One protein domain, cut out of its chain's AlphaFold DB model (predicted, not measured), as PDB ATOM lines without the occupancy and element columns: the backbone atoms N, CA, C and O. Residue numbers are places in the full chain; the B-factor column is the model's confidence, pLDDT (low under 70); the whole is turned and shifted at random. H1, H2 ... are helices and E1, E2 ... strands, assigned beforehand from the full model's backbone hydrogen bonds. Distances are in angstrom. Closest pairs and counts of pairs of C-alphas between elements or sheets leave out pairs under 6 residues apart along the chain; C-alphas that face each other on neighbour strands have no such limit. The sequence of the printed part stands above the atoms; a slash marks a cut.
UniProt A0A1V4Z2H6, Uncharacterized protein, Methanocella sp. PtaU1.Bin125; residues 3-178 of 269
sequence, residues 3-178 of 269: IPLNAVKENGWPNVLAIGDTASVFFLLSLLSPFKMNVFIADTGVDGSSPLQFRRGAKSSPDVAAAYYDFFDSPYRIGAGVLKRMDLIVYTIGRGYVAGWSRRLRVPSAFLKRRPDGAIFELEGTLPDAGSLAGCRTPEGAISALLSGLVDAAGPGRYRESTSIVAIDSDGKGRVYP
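Overview. This is residues 3 to 178 of the 269 residues of an uncharacterized protein of Methanocella sp. PtaU1.Bin125 (UniProt A0A1V4Z2H6). Picture a twisted sheet of seven strands with helices on both faces, H1 and H3 over one and H2 over the other; the sheet curls round H3. On the same side of the large sheet as H2 sits a small three-stranded sheet, E3 E4 E5, with its E5 close to E1 and with H2 on both sheets; its long loop, residues 69 to 82, has C-alphas 15 to 31 A from the mean of all C-alphas. The printed part has 176 residues, with three named helices and ten named strands in the order E1 H1 E2 E3 E4 E5 E6 H2 E7 E8 H3 E9 E10. The large sheet, order E2 E1 E6 E7 E8 E9 E10, is mixed, the small one antiparallel, and the class is mixed, helices and strands. The whole is compact, with a radius of gyration of the C-alphas of 15.7 A and spans of 50 by 35 by 29 A.

Arrangement. Begin with the large sheet, which runs E2 (residues 38 to 43), E1 (15 to 20), E6 (88 to 91), E7 (109 to 115), E8 (118 to 124), E9 (163 to 169), E10 (174 to 177); E2 and E10 are its edge strands. E2, E1, E6 and E7 are parallel, neighbour to neighbour: look for N 18 and O 40 at 2.8 A, N 19 and O 90 at 2.8 A, and N 110 and O 89 at 2.9 A. From E7 on, neighbours are antiparallel: N 113 and O 120 are 2.8 A apart, N 121 and O 166 2.8 A, N 175 and O 167 2.8 A. E7 and E8 form a hairpin, as do E9 and E10. H1 (22 to 32) is on this sheet at a height of 7.0 A, with the C-alphas of Ile 19 and Val 25 its closest to E1, 6.5 A apart. H3 (139 to 153) is on the same face; the closest C-alphas of H3 and E6 are those of Leu 88 and Val 151, 5.9 A. H1 touches H3, which meets it with residues 140 to 144 alone, at 72 degrees, only just about perpendicular; their closest C-alphas, Leu 31 and Ser 144, are 5.6 A apart. H2 (95 to 105) is on the opposite face at a height of 8.2 A and runs along E7, at 0 degrees on the local plane; the closest C-alphas are those of Ser 102 and Ser 109, 6.2 A. E1, H1, E2 and E6, H2, E7 are strand-helix-strand units, two parallel neighbour strands with a helix between, both with right-handed crossovers. H2 is also on the small sheet, a meander of E3 (53 to 55), E4 (64 to 68) and E5 (83 to 85), each strand the antiparallel neighbour of the one before; the C-alphas of Phe 54 and Trp 101, the closest of E3 and H2, are 7.2 A apart. There N 66 and O 55 are 2.9 A apart, and N 65 and O 84 3.2 A. Every O i to N i+4 pair is within hydrogen-bond range in H1 and H3, and 6 of 7 in H2.

Along the chain. Find C-alpha 15 at (90.626, 96.023, 141.493), where E1 begins; it runs 16.7 A. H1 spans 15.4 A, E2 16.0 A, and H2 15.7 A. E7 spans 19.3 A and E8 20.1 A. H3 begins at C-alpha 139, (71.529, 84.790, 148.752), and spans 20.9 A. E9 spans 20.0 A, and E10 ends at C-alpha 177, (64.450, 99.775, 143.564).

Size, cuts and confidence. The C-alphas farthest apart, those of Pro 75 and Gly 135, are 52.6 A apart. The printed part has no cut. The links E4 to E5 and E8 to H3 are long, with 14 residues each. The mean pLDDT of the printed part is 71.8; 67 residues are under 70, among them residues 3 to 11 and 44 to 84.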
ATOM      1  N   ILE A   3      95.537  94.863 153.551       57.31
ATOM      2  CA  ILE A   3      96.188  93.675 152.983       57.31
ATOM      3  C   ILE A   3      95.889  93.608 151.483       57.31
ATOM      4  O   ILE A   3      94.732  93.413 151.103       57.31
ATOM      5  N   PRO A   4      96.906  93.735 150.613       56.56
ATOM      6  CA  PRO A   4      96.772  93.317 149.227       56.56
ATOM      7  C   PRO A   4      96.826  91.784 149.163       56.56
ATOM      8  O   PRO A   4      97.883  91.198 149.386       56.56
ATOM      9  N   LEU A   5      95.707  91.120 148.863       56.22
ATOM     10  CA  LEU A   5      95.671  89.648 148.843       56.22
ATOM     11  C   LEU A   5      96.282  89.040 147.576       56.22
ATOM     12  O   LEU A   5      96.873  87.971 147.644       56.22
ATOM     13  N   ASN A   6      96.160  89.724 146.436       53.62
ATOM     14  CA  ASN A   6      96.650  89.263 145.133       53.62
ATOM     15  C   ASN A   6      97.317  90.410 144.358       53.62
ATOM     16  O   ASN A   6      96.971  90.681 143.211       53.62
ATOM     17  N   ALA A   7      98.274  91.120 144.966       49.62
ATOM     18  CA  ALA A   7      99.058  92.137 144.255       49.62
ATOM     19  C   ALA A   7     100.125  91.491 143.352       49.62
ATOM     20  O   ALA A   7     101.326  91.655 143.560       49.62
ATOM     21  N   VAL A   8      99.693  90.742 142.339       45.22
ATOM     22  CA  VAL A   8     100.575  90.350 141.236       45.22
ATOM     23  C   VAL A   8     100.563  91.475 140.193       45.22
ATOM     24  O   VAL A   8      99.563  92.175 140.037       45.22
ATOM     25  N   LYS A   9     101.697  91.694 139.512       50.03
ATOM     26  CA  LYS A   9     101.846  92.649 138.395       50.03
ATOM     27  C   LYS A   9     100.640  92.610 137.449       50.03
ATOM     28  O   LYS A   9     100.179  91.522 137.128       50.03
ATOM     29  N   GLU A  10     100.221  93.800 137.001       55.28
ATOM     30  CA  GLU A  10      99.215  94.115 135.966       55.28
ATOM     31  C   GLU A  10      98.668  92.894 135.205       55.28
ATOM     32  O   GLU A  10      99.050  92.604 134.078       55.28
ATOM     33  N   ASN A  11      97.754  92.167 135.846       65.75
ATOM     34  CA  ASN A  11      97.082  90.987 135.294       65.75
ATOM     35  C   ASN A  11      95.789  91.357 134.543       65.75
ATOM     36  O   ASN A  11      95.059  90.472 134.099       65.75
ATOM     37  N   GLY A  12      95.494  92.657 134.430       73.44
ATOM     38  CA  GLY A  12      94.260  93.181 133.845       73.44
ATOM     39  C   GLY A  12      92.996  92.831 134.637       73.44
ATOM     40  O   GLY A  12      91.900  93.046 134.130       73.44
ATOM     41  N   TRP A  13      93.125  92.270 135.844       83.69
ATOM     42  CA  TRP A  13      91.977  91.920 136.675       83.69
ATOM     43  C   TRP A  13      91.398  93.165 137.357       83.69
ATOM     44  O   TRP A  13      92.154  94.086 137.682       83.69
ATOM     45  N   PRO A  14      90.078  93.188 137.608       83.62
ATOM     46  CA  PRO A  14      89.433  94.294 138.298       83.62
ATOM     47  C   PRO A  14      89.957  94.432 139.727       83.62
ATOM     48  O   PRO A  14      90.163  93.439 140.430       83.62
ATOM     49  N   ASN A  15      90.168  95.670 140.157       80.75
ATOM     50  CA  ASN A  15      90.626  96.023 141.493       80.75
ATOM     51  C   ASN A  15      89.416  96.336 142.379       80.75
ATOM     52  O   ASN A  15      88.687  97.298 142.134       80.75
ATOM     53  N   VAL A  16      89.213  95.538 143.423       85.44
ATOM     54  CA  VAL A  16      88.089  95.684 144.351       85.44
ATOM     55  C   VAL A  16      88.616  96.028 145.736       85.44
ATOM     56  O   VAL A  16      89.464  95.315 146.272       85.44
ATOM     57  N   LEU A  17      88.098  97.103 146.326       84.12
ATOM     58  CA  LEU A  17      88.367  97.467 147.713       84.12
ATOM     59  C   LEU A  17      87.220  96.978 148.607       84.12
ATOM     60  O   LEU A  17      86.085  97.418 148.441       84.12
ATOM     61  N   ALA A  18      87.521  96.093 149.556       85.94
ATOM     62  CA  ALA A  18      86.579  95.575 150.547       85.94
ATOM     63  C   ALA A  18      86.817  96.237 151.913       85.94
ATOM     64  O   ALA A  18      87.903  96.094 152.474       85.94
ATOM     65  N   ILE A  19      85.815  96.942 152.446       80.94
ATOM     66  CA  ILE A  19      85.904  97.714 153.696       80.94
ATOM     67  C   ILE A  19      84.921  97.157 154.734       80.94
ATOM     68  O   ILE A  19      83.726  97.032 154.467       80.94
ATOM     69  N   GLY A  20      85.387  96.861 155.940       78.12
ATOM     70  CA  GLY A  20      84.522  96.357 157.005       78.12
ATOM     71  C   GLY A  20      85.255  96.181 158.325       78.12
ATOM     72  O   GLY A  20      86.474  96.325 158.389       78.12
ATOM     73  N   ASP A  21      84.504  95.814 159.361       76.88
ATOM     74  CA  ASP A  21      85.091  95.143 160.518       76.88
ATOM     75  C   ASP A  21      85.681  93.780 160.108       76.88
ATOM     76  O   ASP A  21      85.398  93.254 159.024       76.88
ATOM     77  N   THR A  22      86.477  93.177 160.988       75.62
ATOM     78  CA  THR A  22      87.177  91.919 160.708       75.62
ATOM     79  C   THR A  22      86.239  90.805 160.216       75.62
ATOM     80  O   THR A  22      86.550  90.128 159.234       75.62
ATOM     81  N   ALA A  23      85.072  90.612 160.839       79.25
ATOM     82  CA  ALA A  23      84.138  89.550 160.452       79.25
ATOM     83  C   ALA A  23      83.455  89.856 159.108       79.25
ATOM     84  O   ALA A  23      83.335  88.980 158.246       79.25
ATOM     85  N   SER A  24      83.058  91.112 158.912       82.31
ATOM     86  CA  SER A  24      82.485  91.618 157.669       82.31
ATOM     87  C   SER A  24      83.445  91.457 156.492       82.31
ATOM     88  O   SER A  24      83.024  91.023 155.422       82.31
ATOM     89  N   VAL A  25      84.735  91.746 156.683       80.06
ATOM     90  CA  VAL A  25      85.761  91.563 155.649       80.06
ATOM     91  C   VAL A  25      85.856  90.098 155.237       80.06
ATOM     92  O   VAL A  25      85.795  89.815 154.045       80.06
ATOM     93  N   PHE A  26      85.942  89.151 156.178       82.88
ATOM     94  CA  PHE A  26      85.981  87.723 155.827       82.88
ATOM     95  C   PHE A  26      84.742  87.275 155.056       82.88
ATOM     96  O   PHE A  26      84.843  86.481 154.119       82.88
ATOM     97  N   PHE A  27      83.580  87.812 155.414       84.88
ATOM     98  CA  PHE A  27      82.362  87.565 154.664       84.88
ATOM     99  C   PHE A  27      82.417  88.153 153.242       84.88
ATOM    100  O   PHE A  27      82.086  87.458 152.283       84.88
ATOM    101  N   LEU A  28      82.876  89.394 153.064       84.69
ATOM    102  CA  LEU A  28      83.057  89.978 151.731       84.69
ATOM    103  C   LEU A  28      84.061  89.169 150.898       84.69
ATOM    104  O   LEU A  28      83.821  88.907 149.723       84.69
ATOM    105  N   LEU A  29      85.154  88.709 151.504       84.69
ATOM    106  CA  LEU A  29      86.145  87.872 150.833       84.69
ATOM    107  C   LEU A  29      85.572  86.536 150.371       84.69
ATOM    108  O   LEU A  29      85.904  86.098 149.272       84.69
ATOM    109  N   SER A  30      84.709  85.893 151.162       85.12
ATOM    110  CA  SER A  30      84.106  84.623 150.748       85.12
ATOM    111  C   SER A  30      83.224  84.794 149.509       85.12
ATOM    112  O   SER A  30      83.293  83.960 148.606       85.12
ATOM    113  N   LEU A  31      82.500  85.914 149.404       85.19
ATOM    114  CA  LEU A  31      81.705  86.276 148.225       85.19
ATOM    115  C   LEU A  31      82.565  86.586 146.993       85.19
ATOM    116  O   LEU A  31      82.180  86.256 145.876       85.19
ATOM    117  N   LEU A  32      83.719  87.228 147.184       82.75
ATOM    118  CA  LEU A  32      84.612  87.627 146.092       82.75
ATOM    119  C   LEU A  32      85.558  86.498 145.640       82.75
ATOM    120  O   LEU A  32      86.046  86.521 144.511       82.75
ATOM    121  N   SER A  33      85.792  85.498 146.495       81.75
ATOM    122  CA  SER A  33      86.719  84.379 146.256       81.75
ATOM    123  C   SER A  33      86.515  83.582 144.955       81.75
ATOM    124  O   SER A  33      87.518  83.104 144.419       81.75
ATOM    125  N   PRO A  34      85.296  83.440 144.388       81.25
ATOM    126  CA  PRO A  34      85.107  82.705 143.136       81.25
ATOM    127  C   PRO A  34      85.608  83.444 141.885       81.25
ATOM    128  O   PRO A  34      85.661  82.849 140.807       81.25
ATOM    129  N   PHE A  35      85.946  84.731 141.988       79.44
ATOM    130  CA  PHE A  35      86.213  85.590 140.836       79.44
ATOM    131  C   PHE A  35      87.697  85.926 140.679       79.44
ATOM    132  O   PHE A  35      88.447  86.070 141.643       79.44
ATOM    133  N   LYS A  36      88.125  86.121 139.428       82.75
ATOM    134  CA  LYS A  36      89.472  86.612 139.110       82.75
ATOM    135  C   LYS A  36      89.524  88.127 139.283       82.75
ATOM    136  O   LYS A  36      89.208  88.865 138.356       82.75
ATOM    137  N   MET A  37      89.904  88.573 140.474       83.38
ATOM    138  CA  MET A  37      89.999  89.985 140.840       83.38
ATOM    139  C   MET A  37      91.172  90.247 141.788       83.38
ATOM    140  O   MET A  37      91.624  89.357 142.515       83.38
ATOM    141  N   ASN A  38      91.662  91.484 141.789       78.12
ATOM    142  CA  ASN A  38      92.638  91.967 142.755       78.12
ATOM    143  C   ASN A  38      91.877  92.553 143.946       78.12
ATOM    144  O   ASN A  38      91.282  93.624 143.835       78.12
ATOM    145  N   VAL A  39      91.882  91.850 145.080       78.94
ATOM    146  CA  VAL A  39      91.178  92.306 146.286       78.94
ATOM    147  C   VAL A  39      92.133  93.034 147.224       78.94
ATOM    148  O   VAL A  39      93.173  92.502 147.630       78.94
ATOM    149  N   PHE A  40      91.739  94.250 147.582       77.38
ATOM    150  CA  PHE A  40      92.371  95.096 148.579       77.38
ATOM    151  C   PHE A  40      91.470  95.142 149.804       77.38
ATOM    152  O   PHE A  40      90.283  95.443 149.695       77.38
ATOM    153  N   ILE A  41      92.020  94.820 150.968       75.19
ATOM    154  CA  ILE A  41      91.257  94.801 152.213       75.19
ATOM    155  C   ILE A  41      91.508  96.074 152.989       75.19
ATOM    156  O   ILE A  41      92.654  96.471 153.179       75.19
ATOM    157  N   ALA A  42      90.428  96.625 153.518       74.25
ATOM    158  CA  ALA A  42      90.413  97.623 154.554       74.25
ATOM    159  C   ALA A  42      89.628  97.084 155.771       74.25
ATOM    160  O   ALA A  42      88.428  97.311 155.907       74.25
ATOM    161  N   ASP A  43      90.341  96.414 156.686       70.06
ATOM    162  CA  ASP A  43      89.822  96.035 158.008       70.06
ATOM    163  C   ASP A  43      89.947  97.201 159.005       70.06
ATOM    164  O   ASP A  43      91.060  97.572 159.394       70.06
ATOM    165  N   THR A  44      88.830  97.802 159.414       65.12
ATOM    166  CA  THR A  44      88.792  98.910 160.392       65.12
ATOM    167  C   THR A  44      88.869  98.456 161.850       65.12
ATOM    168  O   THR A  44      88.811  99.297 162.748       65.12
ATOM    169  N   GLY A  45      88.986  97.152 162.108       62.75
ATOM    170  CA  GLY A  45      88.863  96.568 163.439       62.75
ATOM    171  C   GLY A  45      87.407  96.469 163.903       62.75
ATOM    172  O   GLY A  45      86.475  96.686 163.131       62.75
ATOM    173  N   VAL A  46      87.219  96.130 165.180       51.44
ATOM    174  CA  VAL A  46      85.906  95.793 165.764       51.44
ATOM    175  C   VAL A  46      85.007  97.023 165.975       51.44
ATOM    176  O   VAL A  46      83.793  96.900 165.863       51.44
ATOM    177  N   ASP A  47      85.586  98.210 166.195       52.75
ATOM    178  CA  ASP A  47      84.833  99.407 166.619       52.75
ATOM    179  C   ASP A  47      84.602 100.464 165.525       52.75
ATOM    180  O   ASP A  47      84.142 101.565 165.819       52.75
ATOM    181  N   GLY A  48      84.896 100.163 164.253       47.94
ATOM    182  CA  GLY A  48      84.563 101.045 163.118       47.94
ATOM    183  C   GLY A  48      85.133 102.474 163.199       47.94
ATOM    184  O   GLY A  48      84.706 103.350 162.450       47.94
ATOM    185  N   SER A  49      86.075 102.715 164.113       46.91
ATOM    186  CA  SER A  49      86.539 104.034 164.547       46.91
ATOM    187  C   SER A  49      87.841 104.479 163.886       46.91
ATOM    188  O   SER A  49      88.261 105.613 164.088       46.91
ATOM    189  N   SER A  50      88.485 103.620 163.088       49.47
ATOM    190  CA  SER A  50      89.696 103.979 162.343       49.47
ATOM    191  C   SER A  50      89.305 104.551 160.973       49.47
ATOM    192  O   SER A  50      88.809 103.798 160.125       49.47
ATOM    193  N   PRO A  51      89.478 105.868 160.731       55.41
ATOM    194  CA  PRO A  51      89.048 106.484 159.488       55.41
ATOM    195  C   PRO A  51      90.017 106.096 158.370       55.41
ATOM    196  O   PRO A  51      91.159 106.554 158.307       55.41
ATOM    197  N   LEU A  52      89.546 105.235 157.470       59.12
ATOM    198  CA  LEU A  52      90.211 104.951 156.206       59.12
ATOM    199  C   LEU A  52      90.315 106.254 155.408       59.12
ATOM    200  O   LEU A  52      89.294 106.795 155.012       59.12
ATOM    201  N   GLN A  53      91.514 106.753 155.132       59.91
ATOM    202  CA  GLN A  53      91.675 107.968 154.330       59.91
ATOM    203  C   GLN A  53      91.929 107.609 152.873       59.91
ATOM    204  O   GLN A  53      92.794 106.789 152.572       59.91
ATOM    205  N   PHE A  54      91.249 108.278 151.949       59.25
ATOM    206  CA  PHE A  54      91.559 108.178 150.527       59.25
ATOM    207  C   PHE A  54      92.372 109.395 150.098       59.25
ATOM    208  O   PHE A  54      91.998 110.531 150.379       59.25
ATOM    209  N   ARG A  55      93.494 109.184 149.407       55.47
ATOM    210  CA  ARG A  55      94.242 110.285 148.783       55.47
ATOM    211  C   ARG A  55      94.516 109.976 147.324       55.47
ATOM    212  O   ARG A  55      94.980 108.889 146.977       55.47
ATOM    213  N   ARG A  56      94.246 110.957 146.468       55.00
ATOM    214  CA  ARG A  56      94.601 110.918 145.050       55.00
ATOM    215  C   ARG A  56      96.029 111.431 144.885       55.00
ATOM    216  O   ARG A  56      96.401 112.437 145.484       55.00
ATOM    217  N   GLY A  57      96.833 110.754 144.069       49.69
ATOM    218  CA  GLY A  57      98.155 111.260 143.707       49.69
ATOM    219  C   GLY A  57      98.043 112.532 142.862       49.69
ATOM    220  O   GLY A  57      97.129 112.667 142.044       49.69
ATOM    221  N   ALA A  58      98.986 113.462 143.014       45.25
ATOM    222  CA  ALA A  58      99.067 114.622 142.129       45.25
ATOM    223  C   ALA A  58      99.144 114.144 140.664       45.25
ATOM    224  O   ALA A  58      99.962 113.284 140.340       45.25
ATOM    225  N   LYS A  59      98.283 114.687 139.787       54.44
ATOM    226  CA  LYS A  59      98.157 114.312 138.359       54.44
ATOM    227  C   LYS A  59      97.631 112.892 138.081       54.44
ATOM    228  O   LYS A  59      97.698 112.440 136.941       54.44
ATOM    229  N   SER A  60      97.121 112.185 139.090       52.44
ATOM    230  CA  SER A  60      96.471 110.883 138.886       52.44
ATOM    231  C   SER A  60      95.055 111.054 138.333       52.44
ATOM    232  O   SER A  60      94.388 112.050 138.618       52.44
ATOM    233  N   SER A  61      94.599 110.072 137.552       57.22
ATOM    234  CA  SER A  61      93.212 109.998 137.082       57.22
ATOM    235  C   SER A  61      92.234 109.984 138.275       57.22
ATOM    236  O   SER A  61      92.604 109.475 139.338       57.22
ATOM    237  N   PRO A  62      91.008 110.533 138.147       60.56
ATOM    238  CA  PRO A  62      90.033 110.580 139.240       60.56
ATOM    239  C   PRO A  62      89.742 109.223 139.893       60.56
ATOM    240  O   PRO A  62      89.514 109.179 141.092       60.56
ATOM    241  N   ASP A  63      89.831 108.132 139.134       54.47
ATOM    242  CA  ASP A  63      89.579 106.754 139.575       54.47
ATOM    243  C   ASP A  63      90.767 106.077 140.275       54.47
ATOM    244  O   ASP A  63      90.665 104.923 140.693       54.47
ATOM    245  N   VAL A  64      91.889 106.786 140.429       54.94
ATOM    246  CA  VAL A  64      93.106 106.292 141.079       54.94
ATOM    247  C   VAL A  64      93.248 106.918 142.460       54.94
ATOM    248  O   VAL A  64      93.531 108.107 142.590       54.94
ATOM    249  N   ALA A  65      93.145 106.105 143.506       55.12
ATOM    250  CA  ALA A  65      93.381 106.545 144.875       55.12
ATOM    251  C   ALA A  65      94.226 105.540 145.643       55.12
ATOM    252  O   ALA A  65      94.202 104.339 145.377       55.12
ATOM    253  N   ALA A  66      94.975 106.049 146.613       51.91
ATOM    254  CA  ALA A  66      95.531 105.238 147.673       51.91
ATOM    255  C   ALA A  66      94.585 105.298 148.875       51.91
ATOM    256  O   ALA A  66      94.184 106.381 149.307       51.91
ATOM    257  N   ALA A  67      94.210 104.127 149.382       56.91
ATOM    258  CA  ALA A  67      93.504 103.983 150.645       56.91
ATOM    259  C   ALA A  67      94.543 103.790 151.756       56.91
ATOM    260  O   ALA A  67      95.404 102.919 151.635       56.91
ATOM    261  N   TYR A  68      94.485 104.609 152.801       50.38
ATOM    262  CA  TYR A  68      95.437 104.629 153.907       50.38
ATOM    263  C   TYR A  68      94.747 104.276 155.216       50.38
ATOM    264  O   TYR A  68      93.640 104.737 155.494       50.38
ATOM    265  N   TYR A  69      95.459 103.514 156.038       49.59
ATOM    266  CA  TYR A  69      95.162 103.360 157.457       49.59
ATOM    267  C   TYR A  69      95.974 104.356 158.268       49.59
ATOM    268  O   TYR A  69      97.196 104.375 158.134       49.59
ATOM    269  N   ASP A  70      95.318 105.112 159.145       46.34
ATOM    270  CA  ASP A  70      96.006 105.709 160.287       46.34
ATOM    271  C   ASP A  70      96.080 104.642 161.388       46.34
ATOM    272  O   ASP A  70      95.068 104.254 161.982       46.34
ATOM    273  N   PHE A  71      97.265 104.068 161.596       38.22
ATOM    274  CA  PHE A  71      97.496 103.118 162.681       38.22
ATOM    275  C   PHE A  71      97.816 103.882 163.968       38.22
ATOM    276  O   PHE A  71      98.974 104.231 164.177       38.22
ATOM    277  N   PHE A  72      96.813 104.030 164.842       35.03
ATOM    278  CA  PHE A  72      96.935 104.503 166.232       35.03
ATOM    279  C   PHE A  72      97.555 105.908 166.409       35.03
ATOM    280  O   PHE A  72      98.150 106.468 165.495       35.03
ATOM    281  N   ASP A  73      97.430 106.468 167.618       40.03
ATOM    282  CA  ASP A  73      98.065 107.715 168.095       40.03
ATOM    283  C   ASP A  73      99.611 107.623 168.152       40.03
ATOM    284  O   ASP A  73     100.262 107.982 169.134       40.03
ATOM    285  N   SER A  74     100.240 107.086 167.110       33.62
ATOM    286  CA  SER A  74     101.686 107.077 166.957       33.62
ATOM    287  C   SER A  74     102.142 108.431 166.397       33.62
ATOM    288  O   SER A  74     101.618 108.880 165.375       33.62
ATOM    289  N   PRO A  75     103.181 109.063 166.975       34.03
ATOM    290  CA  PRO A  75     103.790 110.277 166.419       34.03
ATOM    291  C   PRO A  75     104.426 110.048 165.035       34.03
ATOM    292  O   PRO A  75     104.767 111.000 164.336       34.03
ATOM    293  N   TYR A  76     104.555 108.787 164.615       34.12
ATOM    294  CA  TYR A  76     104.965 108.383 163.279       34.12
ATOM    295  C   TYR A  76     103.771 107.706 162.601       34.12
ATOM    296  O   TYR A  76     103.559 106.502 162.760       34.12
ATOM    297  N   ARG A  77     102.965 108.491 161.877       41.75
ATOM    298  CA  ARG A  77     101.832 107.998 161.077       41.75
ATOM    299  C   ARG A  77     102.363 107.136 159.930       41.75
ATOM    300  O   ARG A  77     102.805 107.655 158.906       41.75
ATOM    301  N   ILE A  78     102.370 105.817 160.103       35.28
ATOM    302  CA  ILE A  78     102.766 104.870 159.052       35.28
ATOM    303  C   ILE A  78     101.502 104.450 158.305       35.28
ATOM    304  O   ILE A  78     100.843 103.471 158.650       35.28
ATOM    305  N   GLY A  79     101.157 105.212 157.269       40.12
ATOM    306  CA  GLY A  79     100.087 104.848 156.349       40.12
ATOM    307  C   GLY A  79     100.584 103.854 155.303       40.12
ATOM    308  O   GLY A  79     101.356 104.220 154.418       40.12
ATOM    309  N   ALA A  80     100.121 102.606 155.367       41.19
ATOM    310  CA  ALA A  80     100.240 101.671 154.252       41.19
ATOM    311  C   ALA A  80      99.058 101.894 153.301       41.19
ATOM    312  O   ALA A  80      97.907 101.766 153.713       41.19
ATOM    313  N   GLY A  81      99.343 102.239 152.045       48.16
ATOM    314  CA  GLY A  81      98.323 102.421 151.020       48.16
ATOM    315  C   GLY A  81      98.852 102.082 149.638       48.16
ATOM    316  O   GLY A  81     100.032 102.272 149.343       48.16
ATOM    317  N   VAL A  82      97.983 101.541 148.788       48.75
ATOM    318  CA  VAL A  82      98.331 101.168 147.416       48.75
ATOM    319  C   VAL A  82      97.615 102.117 146.464       48.75
ATOM    320  O   VAL A  82      96.390 102.128 146.415       48.75
ATOM    321  N   LEU A  83      98.378 102.909 145.703       54.22
ATOM    322  CA  LEU A  83      97.844 103.786 144.660       54.22
ATOM    323  C   LEU A  83      97.438 102.942 143.446       54.22
ATOM    324  O   LEU A  83      98.287 102.559 142.635       54.22
ATOM    325  N   LYS A  84      96.148 102.625 143.327       63.41
ATOM    326  CA  LYS A  84      95.597 101.869 142.194       63.41
ATOM    327  C   LYS A  84      94.268 102.459 141.753       63.41
ATOM    328  O   LYS A  84      93.562 103.102 142.526       63.41
ATOM    329  N   ARG A  85      93.942 102.211 140.487       73.06
ATOM    330  CA  ARG A  85      92.584 102.381 139.980       73.06
ATOM    331  C   ARG A  85      91.685 101.364 140.669       73.06
ATOM    332  O   ARG A  85      92.041 100.191 140.639       73.06
ATOM    333  N   MET A  86      90.567 101.786 141.248       79.69
ATOM    334  CA  MET A  86      89.564 100.863 141.788       79.69
ATOM    335  C   MET A  86      88.403 100.732 140.805       79.69
ATOM    336  O   MET A  86      87.945 101.728 140.252       79.69
ATOM    337  N   ASP A  87      87.935  99.508 140.587       84.06
ATOM    338  CA  ASP A  87      86.764  99.214 139.756       84.06
ATOM    339  C   ASP A  87      85.497  99.088 140.618       84.06
ATOM    340  O   ASP A  87      84.400  99.368 140.153       84.06
ATOM    341  N   LEU A  88      85.627  98.721 141.897       88.62
ATOM    342  CA  LEU A  88      84.495  98.647 142.823       88.62
ATOM    343  C   LEU A  88      84.947  98.854 144.271       88.62
ATOM    344  O   LEU A  88      85.971  98.314 144.695       88.62
ATOM    345  N   ILE A  89      84.144  99.581 145.048       87.75
ATOM    346  CA  ILE A  89      84.281  99.669 146.507       87.75
ATOM    347  C   ILE A  89      83.089  98.965 147.164       87.75
ATOM    348  O   ILE A  89      81.946  99.388 147.011       87.75
ATOM    349  N   VAL A  90      83.334  97.900 147.924       90.50
ATOM    350  CA  VAL A  90      82.296  97.165 148.665       90.50
ATOM    351  C   VAL A  90      82.524  97.353 150.152       90.50
ATOM    352  O   VAL A  90      83.652  97.217 150.623       90.50
ATOM    353  N   TYR A  91      81.473  97.684 150.898       87.69
ATOM    354  CA  TYR A  91      81.643  98.098 152.284       87.69
ATOM    355  C   TYR A  91      80.443  97.773 153.174       87.69
ATOM    356  O   TYR A  91      79.306  97.780 152.716       87.69
ATOM    357  N   THR A  92      80.683  97.488 154.455       82.81
ATOM    358  CA  THR A  92      79.621  97.209 155.453       82.81
ATOM    359  C   THR A  92      79.509  98.275 156.545       82.81
ATOM    360  O   THR A  92      78.585  98.243 157.355       82.81
ATOM    361  N   ILE A  93      80.414  99.256 156.544       71.44
ATOM    362  CA  ILE A  93      80.527 100.336 157.536       71.44
ATOM    363  C   ILE A  93      80.898 101.653 156.852       71.44
ATOM    364  O   ILE A  93      81.411 101.643 155.738       71.44
ATOM    365  N   GLY A  94      80.677 102.796 157.505       66.12
ATOM    366  CA  GLY A  94      81.027 104.096 156.919       66.12
ATOM    367  C   GLY A  94      80.143 104.467 155.722       66.12
ATOM    368  O   GLY A  94      80.624 105.056 154.756       66.12
ATOM    369  N   ARG A  95      78.848 104.109 155.787       64.62
ATOM    370  CA  ARG A  95      77.837 104.236 154.719       64.62
ATOM    371  C   ARG A  95      77.916 105.564 153.950       64.62
ATOM    372  O   ARG A  95      77.959 105.553 152.723       64.62
ATOM    373  N   GLY A  96      77.928 106.691 154.667       63.69
ATOM    374  CA  GLY A  96      77.975 108.035 154.082       63.69
ATOM    375  C   GLY A  96      79.377 108.486 153.672       63.69
ATOM    376  O   GLY A  96      79.543 109.072 152.603       63.69
ATOM    377  N   TYR A  97      80.382 108.169 154.489       65.62
ATOM    378  CA  TYR A  97      81.777 108.544 154.257       65.62
ATOM    379  C   TYR A  97      82.352 107.876 153.000       65.62
ATOM    380  O   TYR A  97      82.808 108.552 152.078       65.62
ATOM    381  N   VAL A  98      82.255 106.546 152.914       70.31
ATOM    382  CA  VAL A  98      82.768 105.766 151.778       70.31
ATOM    383  C   VAL A  98      82.004 106.096 150.494       70.31
ATOM    384  O   VAL A  98      82.629 106.225 149.445       70.31
ATOM    385  N   ALA A  99      80.684 106.318 150.571       68.38
ATOM    386  CA  ALA A  99      79.893 106.781 149.425       68.38
ATOM    387  C   ALA A  99      80.334 108.170 148.933       68.38
ATOM    388  O   ALA A  99      80.383 108.434 147.738       68.38
ATOM    389  N   GLY A 100      80.656 109.089 149.849       67.44
ATOM    390  CA  GLY A 100      81.179 110.407 149.483       67.44
ATOM    391  C   GLY A 100      82.507 110.306 148.732       67.44
ATOM    392  O   GLY A 100      82.700 110.963 147.707       67.44
ATOM    393  N   TRP A 101      83.399 109.433 149.200       70.62
ATOM    394  CA  TRP A 101      84.675 109.171 148.539       70.62
ATOM    395  C   TRP A 101      84.523 108.481 147.191       70.62
ATOM    396  O   TRP A 101      85.172 108.892 146.231       70.62
ATOM    397  N   SER A 102      83.647 107.485 147.084       74.12
ATOM    398  CA  SER A 102      83.413 106.772 145.830       74.12
ATOM    399  C   SER A 102      82.914 107.714 144.728       74.12
ATOM    400  O   SER A 102      83.425 107.651 143.608       74.12
ATOM    401  N   ARG A 103      82.052 108.693 145.062       73.44
ATOM    402  CA  ARG A 103      81.658 109.775 144.138       73.44
ATOM    403  C   ARG A 103      82.837 110.611 143.666       73.44
ATOM    404  O   ARG A 103      83.013 110.788 142.463       73.44
ATOM    405  N   ARG A 104      83.667 111.099 144.596       70.12
ATOM    406  CA  ARG A 104      84.853 111.913 144.264       70.12
ATOM    407  C   ARG A 104      85.830 111.158 143.367       70.12
ATOM    408  O   ARG A 104      86.432 111.753 142.477       70.12
ATOM    409  N   LEU A 105      85.966 109.854 143.598       69.88
ATOM    410  CA  LEU A 105      86.815 108.980 142.797       69.88
ATOM    411  C   LEU A 105      86.138 108.500 141.508       69.88
ATOM    412  O   LEU A 105      86.788 107.907 140.655       69.88
ATOM    413  N   ARG A 106      84.837 108.753 141.334       76.50
ATOM    414  CA  ARG A 106      84.028 108.218 140.230       76.50
ATOM    415  C   ARG A 106      84.139 106.692 140.114       76.50
ATOM    416  O   ARG A 106      84.198 106.147 139.012       76.50
ATOM    417  N   VAL A 107      84.157 106.013 141.260       81.81
ATOM    418  CA  VAL A 107      84.197 104.551 141.376       81.81
ATOM    419  C   VAL A 107      82.847 104.080 141.911       81.81
ATOM    420  O   VAL A 107      82.377 104.634 142.903       81.81
ATOM    421  N   PRO A 108      82.194 103.077 141.302       88.94
ATOM    422  CA  PRO A 108      80.969 102.520 141.855       88.94
ATOM    423  C   PRO A 108      81.193 101.946 143.253       88.94
ATOM    424  O   PRO A 108      82.252 101.384 143.552       88.94
ATOM    425  N   SER A 109      80.186 102.054 144.113       88.12
ATOM    426  CA  SER A 109      80.274 101.488 145.454       88.12
ATOM    427  C   SER A 109      78.988 100.815 145.903       88.12
ATOM    428  O   SER A 109      77.900 101.254 145.543       88.12
ATOM    429  N   ALA A 110      79.123  99.770 146.716       91.38
ATOM    430  CA  ALA A 110      78.012  99.006 147.265       91.38
ATOM    431  C   ALA A 110      78.131  98.891 148.790       91.38
ATOM    432  O   ALA A 110      79.010  98.190 149.299       91.38
ATOM    433  N   PHE A 111      77.225  99.556 149.508       88.81
ATOM    434  CA  PHE A 111      77.054  99.364 150.945       88.81
ATOM    435  C   PHE A 111      76.179  98.139 151.197       88.81
ATOM    436  O   PHE A 111      75.051  98.092 150.712       88.81
ATOM    437  N   LEU A 112      76.663  97.178 151.979       89.88
ATOM    438  CA  LEU A 112      75.963  95.940 152.297       89.88
ATOM    439  C   LEU A 112      75.468  95.931 153.743       89.88
ATOM    440  O   LEU A 112      76.254  95.940 154.689       89.88
ATOM    441  N   LYS A 113      74.151  95.798 153.905       87.44
ATOM    442  CA  LYS A 113      73.489  95.536 155.184       87.44
ATOM    443  C   LYS A 113      72.861  94.142 155.176       87.44
ATOM    444  O   LYS A 113      71.830  93.921 154.536       87.44
ATOM    445  N   ARG A 114      73.456  93.197 155.913       82.38
ATOM    446  CA  ARG A 114      72.844  91.877 156.152       82.38
ATOM    447  C   ARG A 114      71.577  92.017 157.000       82.38
ATOM    448  O   ARG A 114      71.505  92.852 157.903       82.38
ATOM    449  N   ARG A 115      70.587  91.174 156.714       82.69
ATOM    450  CA  ARG A 115      69.343  91.035 157.476       82.69
ATOM    451  C   ARG A 115      69.052  89.550 157.734       82.69
ATOM    452  O   ARG A 115      69.575  88.699 157.021       82.69
ATOM    453  N   PRO A 116      68.197  89.215 158.713       78.50
ATOM    454  CA  PRO A 116      67.770  87.831 158.932       78.50
ATOM    455  C   PRO A 116      67.050  87.206 157.726       78.50
ATOM    456  O   PRO A 116      67.130  86.004 157.513       78.50
ATOM    457  N   ASP A 117      66.366  88.028 156.931       80.75
ATOM    458  CA  ASP A 117      65.558  87.647 155.769       80.75
ATOM    459  C   ASP A 117      66.261  87.928 154.425       80.75
ATOM    460  O   ASP A 117      65.612  87.953 153.379       80.75
ATOM    461  N   GLY A 118      67.578  88.185 154.442       86.00
ATOM    462  CA  GLY A 118      68.375  88.419 153.238       86.00
ATOM    463  C   GLY A 118      69.416  89.533 153.386       86.00
ATOM    464  O   GLY A 118      70.124  89.633 154.386       86.00
ATOM    465  N   ALA A 119      69.535  90.391 152.379       88.81
ATOM    466  CA  ALA A 119      70.503  91.480 152.341       88.81
ATOM    467  C   ALA A 119      69.953  92.702 151.600       88.81
ATOM    468  O   ALA A 119      69.204  92.578 150.632       88.81
ATOM    469  N   ILE A 120      70.349  93.891 152.047       88.75
ATOM    470  CA  ILE A 120      70.097  95.151 151.347       88.75
ATOM    471  C   ILE A 120      71.432  95.730 150.903       88.75
ATOM    472  O   ILE A 120      72.373  95.813 151.691       88.75
ATOM    473  N   PHE A 121      71.469  96.158 149.649       89.88
ATOM    474  CA  PHE A 121      72.573  96.865 149.036       89.88
ATOM    475  C   PHE A 121      72.144  98.271 148.693       89.88
ATOM    476  O   PHE A 121      71.085  98.473 148.099       89.88
ATOM    477  N   GLU A 122      72.997  99.228 149.013       87.81
ATOM    478  CA  GLU A 122      72.861 100.589 148.524       87.81
ATOM    479  C   GLU A 122      74.008 100.874 147.583       87.81
ATOM    480  O   GLU A 122      75.178 100.800 147.954       87.81
ATOM    481  N   LEU A 123      73.634 101.129 146.342       88.12
ATOM    482  CA  LEU A 123      74.537 101.273 145.225       88.12
ATOM    483  C   LEU A 123      74.713 102.751 144.919       88.12
ATOM    484  O   LEU A 123      73.740 103.505 144.931       88.12
ATOM    485  N   GLU A 124      75.939 103.131 144.602       85.38
ATOM    486  CA  GLU A 124      76.326 104.448 144.110       85.38
ATOM    487  C   GLU A 124      77.092 104.260 142.795       85.38
ATOM    488  O   GLU A 124      77.919 103.352 142.672       85.38
ATOM    489  N   GLY A 125      76.845 105.124 141.813       80.31
ATOM    490  CA  GLY A 125      77.707 105.253 140.639       80.31
ATOM    491  C   GLY A 125      77.272 104.459 139.411       80.31
ATOM    492  O   GLY A 125      77.300 104.949 138.285       80.31
ATOM    493  N   THR A 126      76.914 103.189 139.554       80.38
ATOM    494  CA  THR A 126      76.505 102.378 138.397       80.38
ATOM    495  C   THR A 126      75.566 101.274 138.838       80.38
ATOM    496  O   THR A 126      75.740 100.688 139.901       80.38
ATOM    497  N   LEU A 127      74.556 101.006 138.016       77.44
ATOM    498  CA  LEU A 127      73.652  99.883 138.202       77.44
ATOM    499  C   LEU A 127      74.009  98.799 137.174       77.44
ATOM    500  O   LEU A 127      74.174  99.141 136.001       77.44
ATOM    501  N   PRO A 128      74.130  97.522 137.573       73.81
ATOM    502  CA  PRO A 128      74.247  96.439 136.609       73.81
ATOM    503  C   PRO A 128      72.929  96.262 135.853       73.81
ATOM    504  O   PRO A 128      71.851  96.503 136.405       73.81
ATOM    505  N   ASP A 129      72.999  95.793 134.609       68.00
ATOM    506  CA  ASP A 129      71.796  95.418 133.869       68.00
ATOM    507  C   ASP A 129      71.037  94.327 134.646       68.00
ATOM    508  O   ASP A 129      71.600  93.304 135.041       68.00
ATOM    509  N   ALA A 130      69.739  94.551 134.879       54.72
ATOM    510  CA  ALA A 130      68.905  93.809 135.833       54.72
ATOM    511  C   ALA A 130      68.751  92.292 135.556       54.72
ATOM    512  O   ALA A 130      68.104  91.583 136.328       54.72
ATOM    513  N   GLY A 131      69.334  91.778 134.469       56.41
ATOM    514  CA  GLY A 131      69.231  90.382 134.045       56.41
ATOM    515  C   GLY A 131      70.046  89.379 134.870       56.41
ATOM    516  O   GLY A 131      69.763  88.185 134.793       56.41
ATOM    517  N   SER A 132      71.024  89.813 135.677       61.41
ATOM    518  CA  SER A 132      71.954  88.895 136.365       61.41
ATOM    519  C   SER A 132      71.399  88.235 137.637       61.41
ATOM    520  O   SER A 132      71.907  87.198 138.055       61.41
ATOM    521  N   LEU A 133      70.337  88.783 138.240       68.25
ATOM    522  CA  LEU A 133      69.805  88.316 139.534       68.25
ATOM    523  C   LEU A 133      68.747  87.206 139.409       68.25
ATOM    524  O   LEU A 133      68.454  86.519 140.384       68.25
ATOM    525  N   ALA A 134      68.162  87.017 138.222       64.50
ATOM    526  CA  ALA A 134      67.003  86.142 138.027       64.50
ATOM    527  C   ALA A 134      67.329  84.632 138.083       64.50
ATOM    528  O   ALA A 134      66.423  83.816 138.243       64.50
ATOM    529  N   GLY A 135      68.603  84.253 137.944       68.88
ATOM    530  CA  GLY A 135      69.048  82.852 137.919       68.88
ATOM    531  C   GLY A 135      69.542  82.298 139.260       68.88
ATOM    532  O   GLY A 135      69.818  81.101 139.359       68.88
ATOM    533  N   CYS A 136      69.680  83.140 140.284       78.44
ATOM    534  CA  CYS A 136      70.276  82.754 141.559       78.44
ATOM    535  C   CYS A 136      69.264  82.039 142.465       78.44
ATOM    536  O   CYS A 136      68.091  82.400 142.519       78.44
ATOM    537  N   ARG A 137      69.729  81.002 143.174       81.50
ATOM    538  CA  ARG A 137      68.920  80.190 144.109       81.50
ATOM    539  C   ARG A 137      69.413  80.259 145.555       81.50
ATOM    540  O   ARG A 137      68.925  79.523 146.404       81.50
ATOM    541  N   THR A 138      70.434  81.075 145.805       87.56
ATOM    542  CA  THR A 138      70.989  81.336 147.134       87.56
ATOM    543  C   THR A 138      71.283  82.831 147.273       87.56
ATOM    544  O   THR A 138      71.662  83.464 146.276       87.56
ATOM    545  N   PRO A 139      71.153  83.406 148.481       85.81
ATOM    546  CA  PRO A 139      71.529  84.790 148.752       85.81
ATOM    547  C   PRO A 139      72.979  85.074 148.370       85.81
ATOM    548  O   PRO A 139      73.247  86.026 147.649       85.81
ATOM    549  N   GLU A 140      73.920  84.220 148.767       86.81
ATOM    550  CA  GLU A 140      75.346  84.391 148.475       86.81
ATOM    551  C   GLU A 140      75.626  84.401 146.969       86.81
ATOM    552  O   GLU A 140      76.419  85.219 146.498       86.81
ATOM    553  N   GLY A 141      74.946  83.543 146.202       86.50
ATOM    554  CA  GLY A 141      75.059  83.514 144.744       86.50
ATOM    555  C   GLY A 141      74.521  84.791 144.099       86.50
ATOM    556  O   GLY A 141      75.165  85.345 143.210       86.50
ATOM    557  N   ALA A 142      73.386  85.297 144.584       88.69
ATOM    558  CA  ALA A 142      72.790  86.542 144.105       88.69
ATOM    559  C   ALA A 142      73.643  87.769 144.450       88.69
ATOM    560  O   ALA A 142      73.824  88.654 143.615       88.69
ATOM    561  N   ILE A 143      74.219  87.803 145.655       88.94
ATOM    562  CA  ILE A 143      75.148  88.853 146.080       88.94
ATOM    563  C   ILE A 143      76.398  88.830 145.198       88.94
ATOM    564  O   ILE A 143      76.824  89.864 144.690       88.94
ATOM    565  N   SER A 144      76.962  87.646 144.969       86.50
ATOM    566  CA  SER A 144      78.142  87.466 144.120       86.50
ATOM    567  C   SER A 144      77.877  87.914 142.676       86.50
ATOM    568  O   SER A 144      78.704  88.604 142.074       86.50
ATOM    569  N   ALA A 145      76.697  87.591 142.133       86.62
ATOM    570  CA  ALA A 145      76.255  88.038 140.812       86.62
ATOM    571  C   ALA A 145      76.052  89.562 140.744       86.62
ATOM    572  O   ALA A 145      76.440  90.186 139.756       86.62
ATOM    573  N   LEU A 146      75.500  90.172 141.801       89.38
ATOM    574  CA  LEU A 146      75.347  91.624 141.910       89.38
ATOM    575  C   LEU A 146      76.704  92.336 141.869       89.38
ATOM    576  O   LEU A 146      76.892  93.251 141.069       89.38
ATOM    577  N   LEU A 147      77.647  91.914 142.719       88.75
ATOM    578  CA  LEU A 147      78.978  92.522 142.811       88.75
ATOM    579  C   LEU A 147      79.761  92.362 141.503       88.75
ATOM    580  O   LEU A 147      80.400  93.311 141.059       88.75
ATOM    581  N   SER A 148      79.652  91.207 140.845       85.62
ATOM    582  CA  SER A 148      80.279  90.982 139.534       85.62
ATOM    583  C   SER A 148      79.693  91.887 138.457       85.62
ATOM    584  O   SER A 148      80.436  92.545 137.737       85.62
ATOM    585  N   GLY A 149      78.362  92.004 138.403       86.69
ATOM    586  CA  GLY A 149      77.707  92.909 137.463       86.69
ATOM    587  C   GLY A 149      78.109  94.371 137.675       86.69
ATOM    588  O   GLY A 149      78.232  95.117 136.709       86.69
ATOM    589  N   LEU A 150      78.339  94.791 138.924       88.31
ATOM    590  CA  LEU A 150      78.847  96.131 139.227       88.31
ATOM    591  C   LEU A 150      80.262  96.341 138.689       88.31
ATOM    592  O   LEU A 150      80.519  97.377 138.081       88.31
ATOM    593  N   VAL A 151      81.154  95.363 138.870       86.38
ATOM    594  CA  VAL A 151      82.512  95.397 138.307       86.38
ATOM    595  C   VAL A 151      82.469  95.490 136.779       86.38
ATOM    596  O   VAL A 151      83.140  96.344 136.201       86.38
ATOM    597  N   ASP A 152      81.640  94.676 136.125       83.94
ATOM    598  CA  ASP A 152      81.482  94.695 134.664       83.94
ATOM    599  C   ASP A 152      80.935  96.044 134.163       83.94
ATOM    600  O   ASP A 152      81.299  96.540 133.089       83.94
ATOM    601  N   ALA A 153      80.066  96.674 134.958       81.25
ATOM    602  CA  ALA A 153      79.485  97.968 134.640       81.25
ATOM    603  C   ALA A 153      80.443  99.148 134.921       81.25
ATOM    604  O   ALA A 153      80.319 100.188 134.270       81.25
ATOM    605  N   ALA A 154      81.446  98.975 135.793       76.81
ATOM    606  CA  ALA A 154      82.413  99.990 136.233       76.81
ATOM    607  C   ALA A 154      83.502 100.369 135.206       76.81
ATOM    608  O   ALA A 154      84.529 100.963 135.551       76.81
ATOM    609  N   GLY A 155      83.301 100.037 133.926       73.12
ATOM    610  CA  GLY A 155      84.243 100.363 132.858       73.12
ATOM    611  C   GLY A 155      84.616 101.860 132.817       73.12
ATOM    612  O   GLY A 155      83.817 102.711 133.228       73.12
ATOM    613  N   PRO A 156      85.808 102.219 132.299       66.00
ATOM    614  CA  PRO A 156      86.269 103.605 132.248       66.00
ATOM    615  C   PRO A 156      85.209 104.561 131.682       66.00
ATOM    616  O   PRO A 156      84.645 104.323 130.614       66.00
ATOM    617  N   GLY A 157      84.915 105.637 132.418       65.56
ATOM    618  CA  GLY A 157      83.943 106.662 132.017       65.56
ATOM    619  C   GLY A 157      82.462 106.276 132.149       65.56
ATOM    620  O   GLY A 157      81.610 107.100 131.824       65.56
ATOM    621  N   ARG A 158      82.130 105.072 132.637       76.06
ATOM    622  CA  ARG A 158      80.735 104.609 132.793       76.06
ATOM    623  C   ARG A 158      80.069 105.022 134.102       76.06
ATOM    624  O   ARG A 158      78.855 104.882 134.223       76.06
ATOM    625  N   TYR A 159      80.837 105.571 135.040       78.19
ATOM    626  CA  TYR A 159      80.313 106.099 136.294       78.19
ATOM    627  C   TYR A 159      79.263 107.197 136.053       78.19
ATOM    628  O   TYR A 159      79.515 108.168 135.331       78.19
ATOM    629  N   ARG A 160      78.116 107.063 136.721       76.88
ATOM    630  CA  ARG A 160      76.984 107.995 136.748       76.88
ATOM    631  C   ARG A 160      76.603 108.290 138.191       76.88
ATOM    632  O   ARG A 160      76.384 107.375 138.968       76.88
ATOM    633  N   GLU A 161      76.439 109.552 138.549       73.75
ATOM    634  CA  GLU A 161      75.959 109.922 139.887       73.75
ATOM    635  C   GLU A 161      74.494 109.504 140.067       73.75
ATOM    636  O   GLU A 161      73.559 110.235 139.760       73.75
ATOM    637  N   SER A 162      74.304 108.266 140.505       76.50
ATOM    638  CA  SER A 162      73.015 107.620 140.688       76.50
ATOM    639  C   SER A 162      73.097 106.743 141.921       76.50
ATOM    640  O   SER A 162      74.078 106.025 142.114       76.50
ATOM    641  N   THR A 163      72.038 106.775 142.724       78.50
ATOM    642  CA  THR A 163      71.891 105.897 143.883       78.50
ATOM    643  C   THR A 163      70.779 104.902 143.630       78.50
ATOM    644  O   THR A 163      69.790 105.227 142.983       78.50
ATOM    645  N   SER A 164      70.923 103.664 144.073       81.38
ATOM    646  CA  SER A 164      69.877 102.646 143.917       81.38
ATOM    647  C   SER A 164      69.909 101.684 145.086       81.38
ATOM    648  O   SER A 164      70.931 101.548 145.754       81.38
ATOM    649  N   ILE A 165      68.790 101.012 145.341       86.69
ATOM    650  CA  ILE A 165      68.714 100.005 146.400       86.69
ATOM    651  C   ILE A 165      68.436  98.657 145.755       86.69
ATOM    652  O   ILE A 165      67.532  98.535 144.934       86.69
ATOM    653  N   VAL A 166      69.184  97.629 146.143       88.19
ATOM    654  CA  VAL A 166      68.909  96.246 145.748       88.19
ATOM    655  C   VAL A 166      68.648  95.433 147.002       88.19
ATOM    656  O   VAL A 166      69.484  95.382 147.897       88.19
ATOM    657  N   ALA A 167      67.484  94.796 147.083       89.81
ATOM    658  CA  ALA A 167      67.184  93.834 148.135       89.81
ATOM    659  C   ALA A 167      67.298  92.420 147.573       89.81
ATOM    660  O   ALA A 167      66.713  92.124 146.535       89.81
ATOM    661  N   ILE A 168      68.030  91.557 148.263       89.06
ATOM    662  CA  ILE A 168      68.141  90.129 147.971       89.06
ATOM    663  C   ILE A 168      67.489  89.402 149.139       89.06
ATOM    664  O   ILE A 168      67.872  89.641 150.281       89.06
ATOM    665  N   ASP A 169      66.487  88.569 148.877       89.12
ATOM    666  CA  ASP A 169      65.825  87.786 149.925       89.12
ATOM    667  C   ASP A 169      66.592  86.496 150.275       89.12
ATOM    668  O   ASP A 169      67.627  86.183 149.680       89.12
ATOM    669  N   SER A 170      66.092  85.747 151.260       88.31
ATOM    670  CA  SER A 170      66.660  84.466 151.700       88.31
ATOM    671  C   SER A 170      66.669  83.377 150.621       88.31
ATOM    672  O   SER A 170      67.439  82.427 150.739       88.31
ATOM    673  N   ASP A 171      65.859  83.517 149.569       87.25
ATOM    674  CA  ASP A 171      65.813  82.585 148.438       87.25
ATOM    675  C   ASP A 171      66.794  82.994 147.320       87.25
ATOM    676  O   ASP A 171      66.921  82.305 146.306       87.25
ATOM    677  N   GLY A 172      67.495  84.122 147.486       83.12
ATOM    678  CA  GLY A 172      68.398  84.684 146.487       83.12
ATOM    679  C   GLY A 172      67.701  85.489 145.390       83.12
ATOM    680  O   GLY A 172      68.341  85.823 144.393       83.12
ATOM    681  N   LYS A 173      66.418  85.835 145.536       86.56
ATOM    682  CA  LYS A 173      65.731  86.680 144.552       86.56
ATOM    683  C   LYS A 173      66.065  88.142 144.807       86.56
ATOM    684  O   LYS A 173      65.800  88.691 145.876       86.56
ATOM    685  N   GLY A 174      66.627  88.783 143.786       85.62
ATOM    686  CA  GLY A 174      66.938  90.205 143.796       85.62
ATOM    687  C   GLY A 174      65.765  91.074 143.341       85.62
ATOM    688  O   GLY A 174      65.116  90.787 142.336       85.62
ATOM    689  N   ARG A 175      65.521  92.178 144.047       85.81
ATOM    690  CA  ARG A 175      64.640  93.276 143.632       85.81
ATOM    691  C   ARG A 175      65.437  94.566 143.603       85.81
ATOM    692  O   ARG A 175      66.044  94.939 144.604       85.81
ATOM    693  N   VAL A 176      65.400  95.248 142.465       82.81
ATOM    694  CA  VAL A 176      66.026  96.558 142.289       82.81
ATOM    695  C   VAL A 176      64.965  97.632 142.485       82.81
ATOM    696  O   VAL A 176      63.929  97.617 141.823       82.81
ATOM    697  N   TYR A 177      65.233  98.565 143.386       79.31
ATOM    698  CA  TYR A 177      64.450  99.775 143.564       79.31
ATOM    699  C   TYR A 177      65.172 100.905 142.823       79.31
ATOM    700  O   TYR A 177      66.354 101.151 143.105       79.31
ATOM    701  N   PRO A 178      64.502 101.550 141.849       64.69
ATOM    702  CA  PRO A 178      65.112 102.586 141.030       64.69
ATOM    703  C   PRO A 178      65.551 103.781 141.888       64.69
ATOM    704  O   PRO A 178      65.093 103.923 143.028       64.69
TER     705      PRO A 178